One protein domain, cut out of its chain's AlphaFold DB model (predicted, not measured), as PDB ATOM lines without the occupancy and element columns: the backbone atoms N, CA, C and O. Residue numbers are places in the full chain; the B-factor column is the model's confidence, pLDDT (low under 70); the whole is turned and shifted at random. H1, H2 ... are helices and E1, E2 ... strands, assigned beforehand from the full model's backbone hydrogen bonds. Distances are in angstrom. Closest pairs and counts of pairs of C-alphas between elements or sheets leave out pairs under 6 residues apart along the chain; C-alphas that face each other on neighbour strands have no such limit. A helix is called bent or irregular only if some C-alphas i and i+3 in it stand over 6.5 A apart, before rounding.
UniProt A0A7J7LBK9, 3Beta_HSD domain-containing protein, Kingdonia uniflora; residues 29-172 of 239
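This is residues 29 to 172 of the 239 residues of the protein "3Beta_HSD domain-containing protein" of Kingdonia uniflora (UniProt A0A7J7LBK9). Two long helices, H4 and H5, run side by side the same way; H3 packs on H4, and so does a short pair of parallel strands, E1 and E2, next to residues 92 to 101. H1 and H2 lie far from this core, with residues 36 to 43 sticking out, and a long loop, residues 112 to 148, reaches toward the opposite end. The printed part has 144 residues, with five named helices and two named strands in the order H1, H2, H3, E1, H4, E2, H5; it is mostly helix, with under half of the residues in named elements. It is only just loose, close to compact, with a radius of gyration of the C-alphas of 17.6 A and spans of 55 by 40 by 28 A.

H1, residues 29 to 35, and H2, residues 40 to 43, are close but not clearly touching; their closest C-alphas, those of Lys 35 and Asp 41, are 6.8 A apart. H3, residues 54 to 61, is apart from H2 and touches H4, residues 86 to 103, at a tilt of 37 degrees, only just steep, the same way; the closest C-alphas, those of Pro 54 and Ala 92, are 5.2 A apart. E1, residues 66 to 69, and E2, residues 108 to 111, are parallel, with N 69 and O 110 2.8 A apart, within hydrogen-bond range. E1, H4 and E2 form a strand-helix-strand unit, two parallel neighbour strands with a helix between, whose crossover is right-handed. H5, residues 149 to 172, touches H4 at a shallow tilt of 30 degrees, the same way; the closest C-alphas, those of Ser 86 and Ser 157, are 3.9 A apart. Every O i to N i+4 pair is within hydrogen-bond range in H4, 19 of 20 in H5, 1 of 3 in H1 and 1 of 4 in H3, where O i to N i+3 gives 2 of 4 and 4 of 5; H2 is too short for an i+4 pair.

H1 begins at C-alpha 29 (-1.509, 33.674, -4.687). H3 is irregular, only just, with C-alphas 56 and 59 6.9 A apart. H4 is 25.6 A long and H5 35.6 A, ending at C-alpha 172 (13.033, -4.796, -7.643).

The two C-alphas farthest apart, those of Thr 42 and Asp 124, are 56.2 A apart. The printed part has no cut, and the links E1 to H4 and E2 to H5 are long. Mean pLDDT of the printed part is 84.1, under 70 at residues 30, 125, 143 to 146 and 169 to 172.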
ATOM      1  N   MET A  29      -1.805  33.451  -6.105       73.19
ATOM      2  CA  MET A  29      -1.509  33.674  -4.687       73.19
ATOM      3  C   MET A  29      -0.602  32.590  -4.102       73.19
ATOM      4  O   MET A  29       0.238  32.902  -3.259       73.19
ATOM      5  N   LYS A  30      -0.706  31.348  -4.583       69.12
ATOM      6  CA  LYS A  30       0.195  30.247  -4.199       69.12
ATOM      7  C   LYS A  30       1.532  30.305  -4.920       69.12
ATOM      8  O   LYS A  30       2.580  30.043  -4.337       69.12
ATOM      9  N   VAL A  31       1.504  30.682  -6.194       79.88
ATOM     10  CA  VAL A  31       2.696  30.685  -7.044       79.88
ATOM     11  C   VAL A  31       3.573  31.917  -6.810       79.88
ATOM     12  O   VAL A  31       4.789  31.856  -7.004       79.88
ATOM     13  N   PHE A  32       2.988  33.040  -6.390       83.19
ATOM     14  CA  PHE A  32       3.722  34.285  -6.179       83.19
ATOM     15  C   PHE A  32       4.849  34.156  -5.137       83.19
ATOM     16  O   PHE A  32       5.977  34.522  -5.478       83.19
ATOM     17  N   PRO A  33       4.624  33.593  -3.930       85.44
ATOM     18  CA  PRO A  33       5.699  33.357  -2.969       85.44
ATOM     19  C   PRO A  33       6.852  32.535  -3.559       85.44
ATOM     20  O   PRO A  33       8.007  32.930  -3.415       85.44
ATOM     21  N   LEU A  34       6.555  31.469  -4.308       84.12
ATOM     22  CA  LEU A  34       7.575  30.602  -4.908       84.12
ATOM     23  C   LEU A  34       8.380  31.326  -5.998       84.12
ATOM     24  O   LEU A  34       9.606  31.260  -6.022       84.12
ATOM     25  N   LYS A  35       7.706  32.094  -6.864       85.81
ATOM     26  CA  LYS A  35       8.367  32.907  -7.900       85.81
ATOM     27  C   LYS A  35       9.180  34.073  -7.337       85.81
ATOM     28  O   LYS A  35      10.047  34.591  -8.034       85.81
ATOM     29  N   SER A  36       8.900  34.494  -6.105       87.44
ATOM     30  CA  SER A  36       9.634  35.569  -5.428       87.44
ATOM     31  C   SER A  36      10.967  35.120  -4.815       87.44
ATOM     32  O   SER A  36      11.760  35.963  -4.393       87.44
ATOM     33  N   LEU A  37      11.242  33.808  -4.784       86.25
ATOM     34  CA  LEU A  37      12.487  33.253  -4.255       86.25
ATOM     35  C   LEU A  37      13.691  33.603  -5.145       86.25
ATOM     36  O   LEU A  37      13.601  33.676  -6.372       86.25
ATOM     37  N   LEU A  38      14.858  33.785  -4.521       89.31
ATOM     38  CA  LEU A  38      16.085  34.159  -5.224       89.31
ATOM     39  C   LEU A  38      16.510  33.076  -6.232       89.31
ATOM     40  O   LEU A  38      16.923  31.978  -5.854       89.31
ATOM     41  N   GLY A  39      16.485  33.417  -7.521       89.06
ATOM     42  CA  GLY A  39      16.843  32.517  -8.622       89.06
ATOM     43  C   GLY A  39      15.710  31.602  -9.095       89.06
ATOM     44  O   GLY A  39      15.964  30.699  -9.892       89.06
ATOM     45  N   ALA A  40      14.474  31.818  -8.634       87.06
ATOM     46  CA  ALA A  40      13.304  31.096  -9.131       87.06
ATOM     47  C   ALA A  40      13.076  31.324 -10.636       87.06
ATOM     48  O   ALA A  40      12.705  30.407 -11.356       87.06
ATOM     49  N   ASP A  41      13.381  32.516 -11.140       88.44
ATOM     50  CA  ASP A  41      13.286  32.883 -12.556       88.44
ATOM     51  C   ASP A  41      14.164  32.031 -13.489       88.44
ATOM     52  O   ASP A  41      13.884  31.944 -14.684       88.44
ATOM     53  N   THR A  42      15.206  31.387 -12.953       90.12
ATOM     54  CA  THR A  42      16.151  30.563 -13.724       90.12
ATOM     55  C   THR A  42      16.136  29.084 -13.350       90.12
ATOM     56  O   THR A  42      16.440  28.252 -14.202       90.12
ATOM     57  N   ARG A  43      15.805  28.741 -12.098       87.12
ATOM     58  CA  ARG A  43      15.905  27.366 -11.575       87.12
ATOM     59  C   ARG A  43      14.568  26.731 -11.199       87.12
ATOM     60  O   ARG A  43      14.520  25.520 -11.032       87.12
ATOM     61  N   LEU A  44      13.494  27.512 -11.057       86.81
ATOM     62  CA  LEU A  44      12.184  26.987 -10.676       86.81
ATOM     63  C   LEU A  44      11.313  26.783 -11.917       86.81
ATOM     64  O   LEU A  44      10.940  27.739 -12.598       86.81
ATOM     65  N   LYS A  45      10.923  25.532 -12.165       88.81
ATOM     66  CA  LYS A  45       9.882  25.192 -13.134       88.81
ATOM     67  C   LYS A  45       8.674  24.641 -12.385       88.81
ATOM     68  O   LYS A  45       8.793  23.688 -11.628       88.81
ATOM     69  N   LEU A  46       7.521  25.266 -12.595       87.50
ATOM     70  CA  LEU A  46       6.265  24.873 -11.965       87.50
ATOM     71  C   LEU A  46       5.437  24.033 -12.931       87.50
ATOM     72  O   LEU A  46       5.346  24.362 -14.115       87.50
ATOM     73  N   PHE A  47       4.819  22.985 -12.397       88.56
ATOM     74  CA  PHE A  47       3.974  22.049 -13.127       88.56
ATOM     75  C   PHE A  47       2.652  21.877 -12.390       88.56
ATOM     76  O   PHE A  47       2.604  21.952 -11.164       88.56
ATOM     77  N   GLU A  48       1.584  21.681 -13.151       84.56
ATOM     78  CA  GLU A  48       0.284  21.324 -12.596       84.56
ATOM     79  C   GLU A  48       0.302  19.832 -12.269       84.56
ATOM     80  O   GLU A  48       0.642  19.027 -13.134       84.56
ATOM     81  N   ALA A  49      -0.004  19.472 -11.023       85.38
ATOM     82  CA  ALA A  49       0.045  18.091 -10.568       85.38
ATOM     83  C   ALA A  49      -1.000  17.821  -9.490       85.38
ATOM     84  O   ALA A  49      -1.289  18.697  -8.676       85.38
ATOM     85  N   ASP A  50      -1.508  16.590  -9.489       85.12
ATOM     86  CA  ASP A  50      -2.689  16.187  -8.749       85.12
ATOM     87  C   ASP A  50      -2.603  14.809  -8.104       85.12
ATOM     88  O   ASP A  50      -2.535  13.794  -8.792       85.12
ATOM     89  N   LEU A  51      -2.664  14.747  -6.766       86.19
ATOM     90  CA  LEU A  51      -2.616  13.487  -6.009       86.19
ATOM     91  C   LEU A  51      -3.800  12.543  -6.297       86.19
ATOM     92  O   LEU A  51      -3.681  11.333  -6.111       86.19
ATOM     93  N   TYR A  52      -4.925  13.066  -6.768       87.50
ATOM     94  CA  TYR A  52      -6.085  12.321  -7.254       87.50
ATOM     95  C   TYR A  52      -6.034  12.050  -8.766       87.50
ATOM     96  O   TYR A  52      -6.758  11.173  -9.242       87.50
ATOM     97  N   ASN A  53      -5.140  12.712  -9.507       87.44
ATOM     98  CA  ASN A  53      -4.802  12.404 -10.899       87.44
ATOM     99  C   ASN A  53      -3.279  12.199 -11.073       87.44
ATOM    100  O   ASN A  53      -2.587  13.053 -11.637       87.44
ATOM    101  N   PRO A  54      -2.729  11.062 -10.608       78.31
ATOM    102  CA  PRO A  54      -1.283  10.890 -10.460       78.31
ATOM    103  C   PRO A  54      -0.470  10.887 -11.766       78.31
ATOM    104  O   PRO A  54       0.745  11.079 -11.740       78.31
ATOM    105  N   GLU A  55      -1.118  10.717 -12.919       84.88
ATOM    106  CA  GLU A  55      -0.468  10.826 -14.234       84.88
ATOM    107  C   GLU A  55       0.039  12.251 -14.513       84.88
ATOM    108  O   GLU A  55       0.995  12.446 -15.263       84.88
ATOM    109  N   SER A  56      -0.544  13.256 -13.856       87.25
ATOM    110  CA  SER A  56      -0.117  14.659 -13.949       87.25
ATOM    111  C   SER A  56       1.324  14.908 -13.473       87.25
ATOM    112  O   SER A  56       1.938  15.897 -13.863       87.25
ATOM    113  N   PHE A  57       1.909  13.992 -12.694       89.25
ATOM    114  CA  PHE A  57       3.300  14.084 -12.244       89.25
ATOM    115  C   PHE A  57       4.313  13.586 -13.285       89.25
ATOM    116  O   PHE A  57       5.515  13.744 -13.084       89.25
ATOM    117  N   GLU A  58       3.887  12.954 -14.386       89.88
ATOM    118  CA  GLU A  58       4.842  12.373 -15.339       89.88
ATOM    119  C   GLU A  58       5.777  13.435 -15.932       89.88
ATOM    120  O   GLU A  58       6.988  13.217 -15.970       89.88
ATOM    121  N   GLU A  59       5.243  14.588 -16.354       90.12
ATOM    122  CA  GLU A  59       6.036  15.639 -17.006       90.12
ATOM    123  C   GLU A  59       7.083  16.243 -16.062       90.12
ATOM    124  O   GLU A  59       8.220  16.487 -16.467       90.12
ATOM    125  N   SER A  60       6.717  16.460 -14.799       89.88
ATOM    126  CA  SER A  60       7.590  17.073 -13.796       89.88
ATOM    127  C   SER A  60       8.707  16.144 -13.315       89.88
ATOM    128  O   SER A  60       9.720  16.621 -12.812       89.88
ATOM    129  N   ILE A  61       8.543  14.828 -13.489       91.69
ATOM    130  CA  ILE A  61       9.534  13.811 -13.113       91.69
ATOM    131  C   ILE A  61      10.550  13.552 -14.239       91.69
ATOM    132  O   ILE A  61      11.661  13.083 -13.972       91.69
ATOM    133  N   GLN A  62      10.210  13.839 -15.500       87.94
ATOM    134  CA  GLN A  62      11.113  13.575 -16.624       87.94
ATOM    135  C   GLN A  62      12.426  14.357 -16.501       87.94
ATOM    136  O   GLN A  62      12.441  15.582 -16.404       87.94
ATOM    137  N   GLY A  63      13.547  13.634 -16.562       84.31
ATOM    138  CA  GLY A  63      14.886  14.217 -16.482       84.31
ATOM    139  C   GLY A  63      15.345  14.576 -15.066       84.31
ATOM    140  O   GLY A  63      16.461  15.070 -14.916       84.31
ATOM    141  N   CYS A  64      14.537  14.331 -14.030       86.38
ATOM    142  CA  CYS A  64      14.967  14.519 -12.648       86.38
ATOM    143  C   CYS A  64      15.863  13.369 -12.181       86.38
ATOM    144  O   CYS A  64      15.584  12.203 -12.436       86.38
ATOM    145  N   GLU A  65      16.908  13.695 -11.418       84.44
ATOM    146  CA  GLU A  65      17.746  12.696 -10.739       84.44
ATOM    147  C   GLU A  65      17.215  12.338  -9.343       84.44
ATOM    148  O   GLU A  65      17.418  11.226  -8.858       84.44
ATOM    149  N   TYR A  66      16.514  13.268  -8.697       85.25
ATOM    150  CA  TYR A  66      15.960  13.113  -7.357       85.25
ATOM    151  C   TYR A  66      14.517  13.604  -7.351       85.25
ATOM    152  O   TYR A  66      14.213  14.631  -7.952       85.25
ATOM    153  N   VAL A  67      13.639  12.879  -6.661       85.56
ATOM    154  CA  VAL A  67      12.232  13.263  -6.495       85.56
ATOM    155  C   VAL A  67      11.902  13.280  -5.011       85.56
ATOM    156  O   VAL A  67      12.105  12.283  -4.322       85.56
ATOM    157  N   PHE A  68      11.391  14.409  -4.521       90.19
ATOM    158  CA  PHE A  68      10.944  14.579  -3.140       90.19
ATOM    159  C   PHE A  68       9.417  14.567  -3.102       90.19
ATOM    160  O   PHE A  68       8.763  15.524  -3.505       90.19
ATOM    161  N   HIS A  69       8.830  13.482  -2.610       89.81
ATOM    162  CA  HIS A  69       7.391  13.394  -2.414       89.81
ATOM    163  C   HIS A  69       7.020  13.878  -1.006       89.81
ATOM    164  O   HIS A  69       7.039  13.120  -0.036       89.81
ATOM    165  N   VAL A  70       6.691  15.170  -0.923       88.44
ATOM    166  CA  VAL A  70       6.265  15.854   0.314       88.44
ATOM    167  C   VAL A  70       4.735  15.946   0.417       88.44
ATOM    168  O   VAL A  70       4.176  15.833   1.510       88.44
ATOM    169  N   ALA A  71       4.075  16.094  -0.733       83.12
ATOM    170  CA  ALA A  71       2.635  16.268  -0.893       83.12
ATOM    171  C   ALA A  71       1.805  15.246  -0.105       83.12
ATOM    172  O   ALA A  71       2.081  14.045  -0.136       83.12
ATOM    173  N   THR A  72       0.761  15.707   0.576       84.25
ATOM    174  CA  THR A  72      -0.212  14.842   1.259       84.25
ATOM    175  C   THR A  72      -1.597  15.433   1.049       84.25
ATOM    176  O   THR A  72      -1.737  16.633   1.264       84.25
ATOM    177  N   PRO A  73      -2.624  14.646   0.671       87.00
ATOM    178  CA  PRO A  73      -3.968  15.198   0.530       87.00
ATOM    179  C   PRO A  73      -4.417  15.819   1.856       87.00
ATOM    180  O   PRO A  73      -4.053  15.304   2.917       87.00
ATOM    181  N   MET A  74      -5.194  16.900   1.805       84.19
ATOM    182  CA  MET A  74      -5.653  17.640   2.981       84.19
ATOM    183  C   MET A  74      -7.130  18.006   2.795       84.19
ATOM    184  O   MET A  74      -7.480  18.469   1.716       84.19
ATOM    185  N   PRO A  75      -8.012  17.802   3.792       84.06
ATOM    186  CA  PRO A  75      -9.438  18.022   3.604       84.06
ATOM    187  C   PRO A  75      -9.774  19.507   3.628       84.06
ATOM    188  O   PRO A  75      -9.206  20.270   4.420       84.06
ATOM    189  N   ALA A  76     -10.811  19.894   2.890       81.12
ATOM    190  CA  ALA A  76     -11.493  21.143   3.185       81.12
ATOM    191  C   ALA A  76     -12.213  21.052   4.555       81.12
ATOM    192  O   ALA A  76     -12.616  19.965   4.988       81.12
ATOM    193  N   PRO A  77     -12.430  22.172   5.274       77.94
ATOM    194  CA  PRO A  77     -13.036  22.150   6.613       77.94
ATOM    195  C   PRO A  77     -14.394  21.430   6.709       77.94
ATOM    196  O   PRO A  77     -14.741  20.885   7.754       77.94
ATOM    197  N   ASN A  78     -15.172  21.416   5.626       84.31
ATOM    198  CA  ASN A  78     -16.472  20.751   5.512       84.31
ATOM    199  C   ASN A  78     -16.384  19.234   5.249       84.31
ATOM    200  O   ASN A  78     -17.397  18.546   5.370       84.31
ATOM    201  N   GLU A  79     -15.209  18.698   4.929       86.19
ATOM    202  CA  GLU A  79     -15.016  17.296   4.527       86.19
ATOM    203  C   GLU A  79     -14.423  16.423   5.638       86.19
ATOM    204  O   GLU A  79     -14.501  15.196   5.577       86.19
ATOM    205  N   ILE A  80     -13.914  17.048   6.707       87.81
ATOM    206  CA  ILE A  80     -13.218  16.380   7.819       87.81
ATOM    207  C   ILE A  80     -14.024  15.210   8.397       87.81
ATOM    208  O   ILE A  80     -13.444  14.188   8.738       87.81
ATOM    209  N   SER A  81     -15.354  15.332   8.490       86.50
ATOM    210  CA  SER A  81     -16.223  14.345   9.157       86.50
ATOM    211  C   SER A  81     -16.142  12.913   8.613       86.50
ATOM    212  O   SER A  81     -16.384  11.983   9.374       86.50
ATOM    213  N   ASN A  82     -15.778  12.731   7.339       85.62
ATOM    214  CA  ASN A  82     -15.600  11.417   6.707       85.62
ATOM    215  C   ASN A  82     -14.281  11.334   5.927       85.62
ATOM    216  O   ASN A  82     -14.153  10.536   5.000       85.62
ATOM    217  N   TRP A  83     -13.316  12.186   6.266       90.31
ATOM    218  CA  TRP A  83     -12.075  12.278   5.520       90.31
ATOM    219  C   TRP A  83     -11.207  11.035   5.730       90.31
ATOM    220  O   TRP A  83     -10.817  10.713   6.853       90.31
ATOM    221  N   ASP A  84     -10.921  10.340   4.633       90.81
ATOM    222  CA  ASP A  84      -9.963   9.242   4.551       90.81
ATOM    223  C   ASP A  84      -9.251   9.317   3.188       90.81
ATOM    224  O   ASP A  84      -9.758   8.813   2.180       90.81
ATOM    225  N   PRO A  85      -8.075   9.960   3.125       92.06
ATOM    226  CA  PRO A  85      -7.351  10.130   1.874       92.06
ATOM    227  C   PRO A  85      -6.503   8.903   1.520       92.06
ATOM    228  O   PRO A  85      -5.766   8.944   0.534       92.06
ATOM    229  N   SER A  86      -6.571   7.811   2.295       93.00
ATOM    230  CA  SER A  86      -5.630   6.688   2.190       93.00
ATOM    231  C   SER A  86      -5.562   6.107   0.784       93.00
ATOM    232  O   SER A  86      -4.478   5.868   0.256       93.00
ATOM    233  N   LYS A  87      -6.714   5.921   0.130       93.19
ATOM    234  CA  LYS A  87      -6.755   5.396  -1.241       93.19
ATOM    235  C   LYS A  87      -6.045   6.327  -2.226       93.19
ATOM    236  O   LYS A  87      -5.283   5.844  -3.064       93.19
ATOM    237  N   ALA A  88      -6.294   7.633  -2.132       91.19
ATOM    238  CA  ALA A  88      -5.677   8.625  -3.006       91.19
ATOM    239  C   ALA A  88      -4.164   8.692  -2.763       91.19
ATOM    240  O   ALA A  88      -3.392   8.531  -3.700       91.19
ATOM    241  N   ALA A  89      -3.738   8.791  -1.502       93.25
ATOM    242  CA  ALA A  89      -2.329   8.870  -1.131       93.25
ATOM    243  C   ALA A  89      -1.528   7.621  -1.540       93.25
ATOM    244  O   ALA A  89      -0.423   7.740  -2.066       93.25
ATOM    245  N   VAL A  90      -2.082   6.416  -1.360       94.31
ATOM    246  CA  VAL A  90      -1.441   5.164  -1.806       94.31
ATOM    247  C   VAL A  90      -1.355   5.104  -3.333       94.31
ATOM    248  O   VAL A  90      -0.318   4.729  -3.881       94.31
ATOM    249  N   THR A  91      -2.419   5.506  -4.037       93.31
ATOM    250  CA  THR A  91      -2.433   5.526  -5.509       93.31
ATOM    251  C   THR A  91      -1.417   6.532  -6.058       93.31
ATOM    252  O   THR A  91      -0.671   6.199  -6.979       93.31
ATOM    253  N   ALA A  92      -1.336   7.720  -5.454       91.69
ATOM    254  CA  ALA A  92      -0.381   8.760  -5.811       91.69
ATOM    255  C   ALA A  92       1.062   8.290  -5.629       91.69
ATOM    256  O   ALA A  92       1.832   8.314  -6.583       91.69
ATOM    257  N   VAL A  93       1.406   7.779  -4.441       93.06
ATOM    258  CA  VAL A  93       2.733   7.215  -4.148       93.06
ATOM    259  C   VAL A  93       3.129   6.177  -5.189       93.06
ATOM    260  O   VAL A  93       4.227   6.236  -5.746       93.06
ATOM    261  N   LYS A  94       2.227   5.234  -5.471       92.38
ATOM    262  CA  LYS A  94       2.487   4.151  -6.415       92.38
ATOM    263  C   LYS A  94       2.756   4.680  -7.818       92.38
ATOM    264  O   LYS A  94       3.713   4.249  -8.455       92.38
ATOM    265  N   SER A  95       1.933   5.608  -8.290       92.00
ATOM    266  CA  SER A  95       2.086   6.181  -9.624       92.00
ATOM    267  C   SER A  95       3.323   7.076  -9.728       92.00
ATOM    268  O   SER A  95       4.096   6.898 -10.659       92.00
ATOM    269  N   ILE A  96       3.601   7.934  -8.740       91.62
ATOM    270  CA  ILE A  96       4.823   8.756  -8.689       91.62
ATOM    271  C   ILE A  96       6.065   7.862  -8.724       91.62
ATOM    272  O   ILE A  96       6.985   8.108  -9.504       91.62
ATOM    273  N   ALA A  97       6.089   6.790  -7.929       91.06
ATOM    274  CA  ALA A  97       7.191   5.836  -7.936       91.06
ATOM    275  C   ALA A  97       7.330   5.122  -9.291       91.06
ATOM    276  O   ALA A  97       8.440   4.972  -9.799       91.06
ATOM    277  N   GLN A  98       6.217   4.728  -9.918       89.50
ATOM    278  CA  GLN A  98       6.228   4.161 -11.269       89.50
ATOM    279  C   GLN A  98       6.745   5.156 -12.311       89.50
ATOM    280  O   GLN A  98       7.542   4.763 -13.160       89.50
ATOM    281  N   SER A  99       6.368   6.431 -12.222       89.06
ATOM    282  CA  SER A  99       6.865   7.505 -13.084       89.06
ATOM    283  C   SER A  99       8.365   7.730 -12.900       89.06
ATOM    284  O   SER A  99       9.081   7.879 -13.887       89.06
ATOM    285  N   CYS A 100       8.865   7.662 -11.660       87.94
ATOM    286  CA  CYS A 100      10.299   7.709 -11.367       87.94
ATOM    287  C   CYS A 100      11.051   6.542 -12.022       87.94
ATOM    288  O   CYS A 100      12.090   6.744 -12.638       87.94
ATOM    289  N   ILE A 101      10.510   5.322 -11.932       86.12
ATOM    290  CA  ILE A 101      11.108   4.139 -12.570       86.12
ATOM    291  C   ILE A 101      11.077   4.283 -14.100       86.12
ATOM    292  O   ILE A 101      12.073   4.034 -14.773       86.12
ATOM    293  N   LYS A 102       9.934   4.699 -14.656       86.00
ATOM    294  CA  LYS A 102       9.712   4.860 -16.099       86.00
ATOM    295  C   LYS A 102      10.599   5.947 -16.707       86.00
ATOM    296  O   LYS A 102      10.967   5.821 -17.872       86.00
ATOM    297  N   SER A 103      10.945   6.996 -15.957       87.12
ATOM    298  CA  SER A 103      11.794   8.079 -16.466       87.12
ATOM    299  C   SER A 103      13.231   7.633 -16.750       87.12
ATOM    300  O   SER A 103      13.928   8.303 -17.511       87.12
ATOM    301  N   GLY A 104      13.703   6.550 -16.115       82.31
ATOM    302  CA  GLY A 104      15.067   6.026 -16.253       82.31
ATOM    303  C   GLY A 104      16.183   6.977 -15.794       82.31
ATOM    304  O   GLY A 104      17.358   6.639 -15.908       82.31
ATOM    305  N   THR A 105      15.834   8.162 -15.291       81.06
ATOM    306  CA  THR A 105      16.764   9.231 -14.886       81.06
ATOM    307  C   THR A 105      16.797   9.418 -13.373       81.06
ATOM    308  O   THR A 105      17.825   9.825 -12.829       81.06
ATOM    309  N   VAL A 106      15.712   9.053 -12.681       83.88
ATOM    310  CA  VAL A 106      15.605   9.189 -11.227       83.88
ATOM    311  C   VAL A 106      16.472   8.144 -10.535       83.88
ATOM    312  O   VAL A 106      16.266   6.941 -10.664       83.88
ATOM    313  N   LYS A 107      17.419   8.626  -9.732       80.81
ATOM    314  CA  LYS A 107      18.313   7.829  -8.886       80.81
ATOM    315  C   LYS A 107      17.706   7.547  -7.515       80.81
ATOM    316  O   LYS A 107      18.018   6.525  -6.909       80.81
ATOM    317  N   ARG A 108      16.880   8.461  -6.989       80.56
ATOM    318  CA  ARG A 108      16.258   8.317  -5.664       80.56
ATOM    319  C   ARG A 108      14.909   9.025  -5.565       80.56
ATOM    320  O   ARG A 108      14.809  10.221  -5.836       80.56
ATOM    321  N   LEU A 109      13.915   8.289  -5.074       84.75
ATOM    322  CA  LEU A 109      12.663   8.828  -4.551       84.75
ATOM    323  C   LEU A 109      12.788   8.985  -3.029       84.75
ATOM    324  O   LEU A 109      13.107   8.027  -2.330       84.75
ATOM    325  N   ILE A 110      12.559  10.194  -2.523       87.56
ATOM    326  CA  ILE A 110      12.540  10.526  -1.100       87.56
ATOM    327  C   ILE A 110      11.087  10.778  -0.709       87.56
ATOM    328  O   ILE A 110      10.469  11.714  -1.207       87.56
ATOM    329  N   TYR A 111      10.543   9.948   0.178       90.38
ATOM    330  CA  TYR A 111       9.186  10.096   0.694       90.38
ATOM    331  C   TYR A 111       9.194  10.756   2.075       90.38
ATOM    332  O   TYR A 111       9.931  10.324   2.964       90.38
ATOM    333  N   THR A 112       8.355  11.773   2.275       87.81
ATOM    334  CA  THR A 112       8.173  12.401   3.589       87.81
ATOM    335  C   THR A 112       7.165  11.608   4.425       87.81
ATOM    336  O   THR A 112       5.944  11.804   4.331       87.81
ATOM    337  N   ALA A 113       7.705  10.715   5.256       89.31
ATOM    338  CA  ALA A 113       6.982   9.951   6.271       89.31
ATOM    339  C   ALA A 113       6.480  10.839   7.432       89.31
ATOM    340  O   ALA A 113       6.586  12.067   7.402       89.31
ATOM    341  N   SER A 114       5.903  10.221   8.464       86.44
ATOM    342  CA  SER A 114       5.424  10.919   9.659       86.44
ATOM    343  C   SER A 114       5.772  10.125  10.909       86.44
ATOM    344  O   SER A 114       5.603   8.918  10.921       86.44
ATOM    345  N   VAL A 115       6.150  10.789  12.003       85.12
ATOM    346  CA  VAL A 115       6.332  10.122  13.312       85.12
ATOM    347  C   VAL A 115       5.069   9.379  13.772       85.12
ATOM    348  O   VAL A 115       5.130   8.426  14.539       85.12
ATOM    349  N   MET A 116       3.905   9.784  13.261       82.81
ATOM    350  CA  MET A 116       2.638   9.124  13.544       82.81
ATOM    351  C   MET A 116       2.510   7.732  12.907       82.81
ATOM    352  O   MET A 116       1.531   7.053  13.192       82.81
ATOM    353  N   THR A 117       3.437   7.312  12.035       83.88
ATOM    354  CA  THR A 117       3.470   5.950  11.477       83.88
ATOM    355  C   THR A 117       4.243   4.983  12.365       83.88
ATOM    356  O   THR A 117       3.934   3.794  12.342       83.88
ATOM    357  N   THR A 118       5.137   5.467  13.233       82.50
ATOM    358  CA  THR A 118       5.983   4.646  14.122       82.50
ATOM    359  C   THR A 118       5.554   4.674  15.592       82.50
ATOM    360  O   THR A 118       6.127   3.986  16.436       82.50
ATOM    361  N   ALA A 119       4.507   5.429  15.919       75.69
ATOM    362  CA  ALA A 119       4.015   5.580  17.276       75.69
ATOM    363  C   ALA A 119       3.377   4.281  17.817       75.69
ATOM    364  O   ALA A 119       2.310   3.839  17.388       75.69
ATOM    365  N   VAL A 120       4.016   3.667  18.816       72.50
ATOM    366  CA  VAL A 120       3.535   2.415  19.423       72.50
ATOM    367  C   VAL A 120       2.715   2.698  20.671       72.50
ATOM    368  O   VAL A 120       3.138   3.449  21.545       72.50
ATOM    369  N   VAL A 121       1.562   2.050  20.796       71.88
ATOM    370  CA  VAL A 121       0.704   2.133  21.986       71.88
ATOM    371  C   VAL A 121       1.234   1.192  23.063       71.88
ATOM    372  O   VAL A 121       1.720   0.095  22.770       71.88
ATOM    373  N   LYS A 122       1.135   1.603  24.325       72.50
ATOM    374  CA  LYS A 122       1.340   0.716  25.474       72.50
ATOM    375  C   LYS A 122       0.280  -0.391  25.467       72.50
ATOM    376  O   LYS A 122      -0.859  -0.167  25.073       72.50
ATOM    377  N   GLU A 123       0.642  -1.588  25.919       73.94
ATOM    378  CA  GLU A 123      -0.278  -2.742  25.943       73.94
ATOM    379  C   GLU A 123      -1.538  -2.483  26.784       73.94
ATOM    380  O   GLU A 123      -2.595  -3.047  26.522       73.94
ATOM    381  N   ASP A 124      -1.434  -1.598  27.777       76.38
ATOM    382  CA  ASP A 124      -2.524  -1.186  28.660       76.38
ATOM    383  C   ASP A 124      -3.418  -0.071  28.079       76.38
ATOM    384  O   ASP A 124      -4.366   0.360  28.734       76.38
ATOM    385  N   GLY A 125      -3.127   0.416  26.865       69.25
ATOM    386  CA  GLY A 125      -3.888   1.473  26.194       69.25
ATOM    387  C   GLY A 125      -3.772   2.857  26.843       69.25
ATOM    388  O   GLY A 125      -4.503   3.769  26.463       69.25
ATOM    389  N   THR A 126      -2.868   3.049  27.810       73.88
ATOM    390  CA  THR A 126      -2.758   4.306  28.579       73.88
ATOM    391  C   THR A 126      -2.014   5.425  27.848       73.88
ATOM    392  O   THR A 126      -1.960   6.555  28.336       73.88
ATOM    393  N   GLY A 127      -1.451   5.140  26.673       73.06
ATOM    394  CA  GLY A 127      -0.745   6.113  25.846       73.06
ATOM    395  C   GLY A 127       0.314   5.466  24.961       73.06
ATOM    396  O   GLY A 127       0.260   4.271  24.671       73.06
ATOM    397  N   PHE A 128       1.289   6.265  24.539       79.00
ATOM    398  CA  PHE A 128       2.403   5.813  23.711       79.00
ATOM    399  C   PHE A 128       3.522   5.189  24.546       79.00
ATOM    400  O   PHE A 128       3.714   5.538  25.715       79.00
ATOM    401  N   LYS A 129       4.270   4.263  23.940       81.25
ATOM    402  CA  LYS A 129       5.535   3.772  24.483       81.25
ATOM    403  C   LYS A 129       6.526   4.928  24.564       81.25
ATOM    404  O   LYS A 129       6.600   5.759  23.664       81.25
ATOM    405  N   ASP A 130       7.303   4.947  25.642       83.06
ATOM    406  CA  ASP A 130       8.284   6.009  25.891       83.06
ATOM    407  C   ASP A 130       9.522   5.875  24.984       83.06
ATOM    408  O   ASP A 130      10.287   6.822  24.825       83.06
ATOM    409  N   VAL A 131       9.710   4.694  24.381       82.12
ATOM    410  CA  VAL A 131      10.789   4.376  23.444       82.12
ATOM    411  C   VAL A 131      10.204   3.584  22.276       82.12
ATOM    412  O   VAL A 131       9.490   2.599  22.486       82.12
ATOM    413  N   PHE A 132      10.512   4.029  21.063       82.94
ATOM    414  CA  PHE A 132      10.220   3.378  19.789       82.94
ATOM    415  C   PHE A 132      11.327   3.757  18.793       82.94
ATOM    416  O   PHE A 132      12.033   4.745  19.002       82.94
ATOM    417  N   ASP A 133      11.488   2.955  17.751       82.88
ATOM    418  CA  ASP A 133      12.513   3.088  16.713       82.88
ATOM    419  C   ASP A 133      11.881   2.999  15.312       82.88
ATOM    420  O   ASP A 133      10.656   3.003  15.162       82.88
ATOM    421  N   GLU A 134      12.713   2.970  14.275       79.81
ATOM    422  CA  GLU A 134      12.297   2.929  12.873       79.81
ATOM    423  C   GLU A 134      11.626   1.604  12.461       79.81
ATOM    424  O   GLU A 134      10.953   1.566  11.431       79.81
ATOM    425  N   ASP A 135      11.746   0.541  13.264       81.62
ATOM    426  CA  ASP A 135      11.102  -0.755  13.009       81.62
ATOM    427  C   ASP A 135       9.662  -0.813  13.559       81.62
ATOM    428  O   ASP A 135       8.905  -1.763  13.315       81.62
ATOM    429  N   CYS A 136       9.261   0.208  14.315       84.81
ATOM    430  CA  CYS A 136       7.945   0.300  14.920       84.81
ATOM    431  C   CYS A 136       6.868   0.732  13.916       84.81
ATOM    432  O   CYS A 136       7.069   1.618  13.094       84.81
ATOM    433  N   TRP A 137       5.666   0.164  14.052       86.94
ATOM    434  CA  TRP A 137       4.497   0.542  13.255       86.94
ATOM    435  C   TRP A 137       3.292   0.843  14.135       86.94
ATOM    436  O   TRP A 137       2.962   0.084  15.048       86.94
ATOM    437  N   THR A 138       2.583   1.912  13.791       82.00
ATOM    438  CA  THR A 138       1.317   2.294  14.411       82.00
ATOM    439  C   THR A 138       0.221   1.339  13.934       82.00
ATOM    440  O   THR A 138       0.012   1.199  12.720       82.00
ATOM    441  N   PRO A 139      -0.494   0.656  14.846       81.38
ATOM    442  CA  PRO A 139      -1.637  -0.170  14.477       81.38
ATOM    443  C   PRO A 139      -2.746   0.678  13.840       81.38
ATOM    444  O   PRO A 139      -3.093   1.745  14.347       81.38
ATOM    445  N   LEU A 140      -3.336   0.209  12.736       80.38
ATOM    446  CA  LEU A 140      -4.400   0.948  12.040       80.38
ATOM    447  C   LEU A 140      -5.697   1.012  12.865       80.38
ATOM    448  O   LEU A 140      -6.481   1.943  12.739       80.38
ATOM    449  N   ASP A 141      -5.937   0.041  13.733       77.50
ATOM    450  CA  ASP A 141      -7.073   0.008  14.654       77.50
ATOM    451  C   ASP A 141      -6.823   0.784  15.956       77.50
ATOM    452  O   ASP A 141      -7.654   0.761  16.866       77.50
ATOM    453  N   CYS A 142      -5.703   1.502  16.050       70.12
ATOM    454  CA  CYS A 142      -5.380   2.257  17.239       70.12
ATOM    455  C   CYS A 142      -6.380   3.400  17.503       70.12
ATOM    456  O   CYS A 142      -6.820   4.097  16.586       70.12
ATOM    457  N   THR A 143      -6.704   3.610  18.784       65.06
ATOM    458  CA  THR A 143      -7.481   4.752  19.272       65.06
ATOM    459  C   THR A 143      -6.690   5.491  20.349       65.06
ATOM    460  O   THR A 143      -6.140   4.870  21.257       65.06
ATOM    461  N   PHE A 144      -6.634   6.820  20.253       67.06
ATOM    462  CA  PHE A 144      -5.958   7.688  21.221       67.06
ATOM    463  C   PHE A 144      -6.940   8.708  21.821       67.06
ATOM    464  O   PHE A 144      -7.952   9.046  21.194       67.06
ATOM    465  N   PRO A 145      -6.660   9.267  23.010       59.53
ATOM    466  CA  PRO A 145      -7.329  10.485  23.455       59.53
ATOM    467  C   PRO A 145      -7.125  11.591  22.406       59.53
ATOM    468  O   PRO A 145      -6.004  11.795  21.952       59.53
ATOM    469  N   HIS A 146      -8.193  12.294  22.012       64.25
ATOM    470  CA  HIS A 146      -8.189  13.292  20.921       64.25
ATOM    471  C   HIS A 146      -7.980  12.734  19.500       64.25
ATOM    472  O   HIS A 146      -7.663  13.492  18.589       64.25
ATOM    473  N   TYR A 147      -8.207  11.435  19.288       75.06
ATOM    474  CA  TYR A 147      -8.192  10.821  17.958       75.06
ATOM    475  C   TYR A 147      -9.458  11.172  17.169       75.06
ATOM    476  O   TYR A 147     -10.426  10.410  17.116       75.06
ATOM    477  N   ASP A 148      -9.471  12.377  16.610       84.62
ATOM    478  CA  ASP A 148     -10.525  12.844  15.721       84.62
ATOM    479  C   ASP A 148     -10.406  12.227  14.316       84.62
ATOM    480  O   ASP A 148      -9.438  11.540  13.973       84.62
ATOM    481  N   GLN A 149     -11.430  12.446  13.486       88.50
ATOM    482  CA  GLN A 149     -11.465  11.890  12.133       88.50
ATOM    483  C   GLN A 149     -10.298  12.393  11.274       88.50
ATOM    484  O   GLN A 149      -9.782  11.637  10.452       88.50
ATOM    485  N   PHE A 150      -9.846  13.631  11.501       87.81
ATOM    486  CA  PHE A 150      -8.665  14.176  10.845       87.81
ATOM    487  C   PHE A 150      -7.423  13.343  11.172       87.81
ATOM    488  O   PHE A 150      -6.787  12.777  10.286       87.81
ATOM    489  N   THR A 151      -7.110  13.198  12.457       85.62
ATOM    490  CA  THR A 151      -5.938  12.454  12.917       85.62
ATOM    491  C   THR A 151      -5.999  11.014  12.425       85.62
ATOM    492  O   THR A 151      -5.016  10.507  11.893       85.62
ATOM    493  N   LYS A 152      -7.171  10.374  12.497       87.06
ATOM    494  CA  LYS A 152      -7.366   9.015  11.985       87.06
ATOM    495  C   LYS A 152      -7.071   8.899  10.487       87.06
ATOM    496  O   LYS A 152      -6.276   8.043  10.098       87.06
ATOM    497  N   GLY A 153      -7.676   9.755   9.662       89.88
ATOM    498  CA  GLY A 153      -7.461   9.763   8.212       89.88
ATOM    499  C   GLY A 153      -5.998  10.025   7.847       89.88
ATOM    500  O   GLY A 153      -5.433   9.330   7.002       89.88
ATOM    501  N   TYR A 154      -5.348  10.960   8.544       89.00
ATOM    502  CA  TYR A 154      -3.935  11.279   8.349       89.00
ATOM    503  C   TYR A 154      -3.011  10.105   8.710       89.00
ATOM    504  O   TYR A 154      -2.154   9.732   7.907       89.00
ATOM    505  N   VAL A 155      -3.194   9.491   9.888       88.38
ATOM    506  CA  VAL A 155      -2.376   8.354  10.352       88.38
ATOM    507  C   VAL A 155      -2.523   7.159   9.420       88.38
ATOM    508  O   VAL A 155      -1.517   6.564   9.028       88.38
ATOM    509  N   HIS A 156      -3.755   6.820   9.035       91.44
ATOM    510  CA  HIS A 156      -4.026   5.714   8.112       91.44
ATOM    511  C   HIS A 156      -3.349   5.946   6.769       91.44
ATOM    512  O   HIS A 156      -2.600   5.088   6.303       91.44
ATOM    513  N   SER A 157      -3.547   7.134   6.206       92.75
ATOM    514  CA  SER A 157      -2.979   7.521   4.923       92.75
ATOM    515  C   SER A 157      -1.458   7.462   4.925       92.75
ATOM    516  O   SER A 157      -0.876   6.749   4.109       92.75
ATOM    517  N   LYS A 158      -0.796   8.109   5.896       92.44
ATOM    518  CA  LYS A 158       0.669   8.093   6.008       92.44
ATOM    519  C   LYS A 158       1.222   6.690   6.233       92.44
ATOM    520  O   LYS A 158       2.170   6.307   5.554       92.44
ATOM    521  N   THR A 159       0.599   5.904   7.109       92.25
ATOM    522  CA  THR A 159       1.043   4.533   7.401       92.25
ATOM    523  C   THR A 159       0.935   3.637   6.167       92.25
ATOM    524  O   THR A 159       1.848   2.868   5.871       92.25
ATOM    525  N   LEU A 160      -0.178   3.714   5.433       93.88
ATOM    526  CA  LEU A 160      -0.399   2.891   4.244       93.88
ATOM    527  C   LEU A 160       0.482   3.329   3.070       93.88
ATOM    528  O   LEU A 160       1.042   2.470   2.390       93.88
ATOM    529  N   SER A 161       0.642   4.636   2.859       93.75
ATOM    530  CA  SER A 161       1.551   5.185   1.852       93.75
ATOM    531  C   SER A 161       3.001   4.785   2.113       93.75
ATOM    532  O   SER A 161       3.670   4.333   1.189       93.75
ATOM    533  N   GLU A 162       3.479   4.881   3.355       93.12
ATOM    534  CA  GLU A 162       4.846   4.491   3.712       93.12
ATOM    535  C   GLU A 162       5.089   2.993   3.481       93.12
ATOM    536  O   GLU A 162       6.067   2.614   2.834       93.12
ATOM    537  N   LYS A 163       4.145   2.138   3.897       91.38
ATOM    538  CA  LYS A 163       4.194   0.697   3.599       91.38
ATOM    539  C   LYS A 163       4.229   0.415   2.099       91.38
ATOM    540  O   LYS A 163       4.890  -0.531   1.683       91.38
ATOM    541  N   GLU A 164       3.524   1.194   1.283       91.94
ATOM    542  CA  GLU A 164       3.550   1.024  -0.171       91.94
ATOM    543  C   GLU A 164       4.905   1.427  -0.772       91.94
ATOM    544  O   GLU A 164       5.440   0.678  -1.588       91.94
ATOM    545  N   VAL A 165       5.507   2.544  -0.333       88.12
ATOM    546  CA  VAL A 165       6.867   2.940  -0.758       88.12
ATOM    547  C   VAL A 165       7.873   1.825  -0.463       88.12
ATOM    548  O   VAL A 165       8.669   1.465  -1.332       88.12
ATOM    549  N   LEU A 166       7.815   1.245   0.741       86.00
ATOM    550  CA  LEU A 166       8.714   0.164   1.155       86.00
ATOM    551  C   LEU A 166       8.519  -1.104   0.314       86.00
ATOM    552  O   LEU A 166       9.498  -1.672  -0.165       86.00
ATOM    553  N   LYS A 167       7.275  -1.502   0.025       85.38
ATOM    554  CA  LYS A 167       6.995  -2.643  -0.868       85.38
ATOM    555  C   LYS A 167       7.530  -2.439  -2.284       85.38
ATOM    556  O   LYS A 167       8.022  -3.383  -2.903       85.38
ATOM    557  N   ILE A 168       7.423  -1.224  -2.826       76.75
ATOM    558  CA  ILE A 168       7.951  -0.896  -4.162       76.75
ATOM    559  C   ILE A 168       9.477  -1.051  -4.185       76.75
ATOM    560  O   ILE A 168      10.039  -1.496  -5.185       76.75
ATOM    561  N   ASN A 169      10.137  -0.739  -3.070       66.00
ATOM    562  CA  ASN A 169      11.570  -0.936  -2.904       66.00
ATOM    563  C   ASN A 169      11.963  -2.426  -2.804       66.00
ATOM    564  O   ASN A 169      12.921  -2.871  -3.435       66.00
ATOM    565  N   GLU A 170      11.193  -3.226  -2.063       63.06
ATOM    566  CA  GLU A 170      11.426  -4.673  -1.924       63.06
ATOM    567  C   GLU A 170      11.288  -5.426  -3.256       63.06
ATOM    568  O   GLU A 170      11.966  -6.429  -3.494       63.06
ATOM    569  N   THR A 171      10.432  -4.934  -4.154       52.41
ATOM    570  CA  THR A 171      10.021  -5.666  -5.358       52.41
ATOM    571  C   THR A 171      10.999  -5.613  -6.531       52.41
ATOM    572  O   THR A 171      10.714  -6.270  -7.532       52.41
ATOM    573  N   LYS A 172      12.136  -4.893  -6.467       52.12
ATOM    574  CA  LYS A 172      13.033  -4.796  -7.643       52.12
ATOM    575  C   LYS A 172      14.545  -4.859  -7.416       52.12
ATOM    576  O   LYS A 172      15.218  -5.352  -8.311       52.12
TER     577      LYS A 172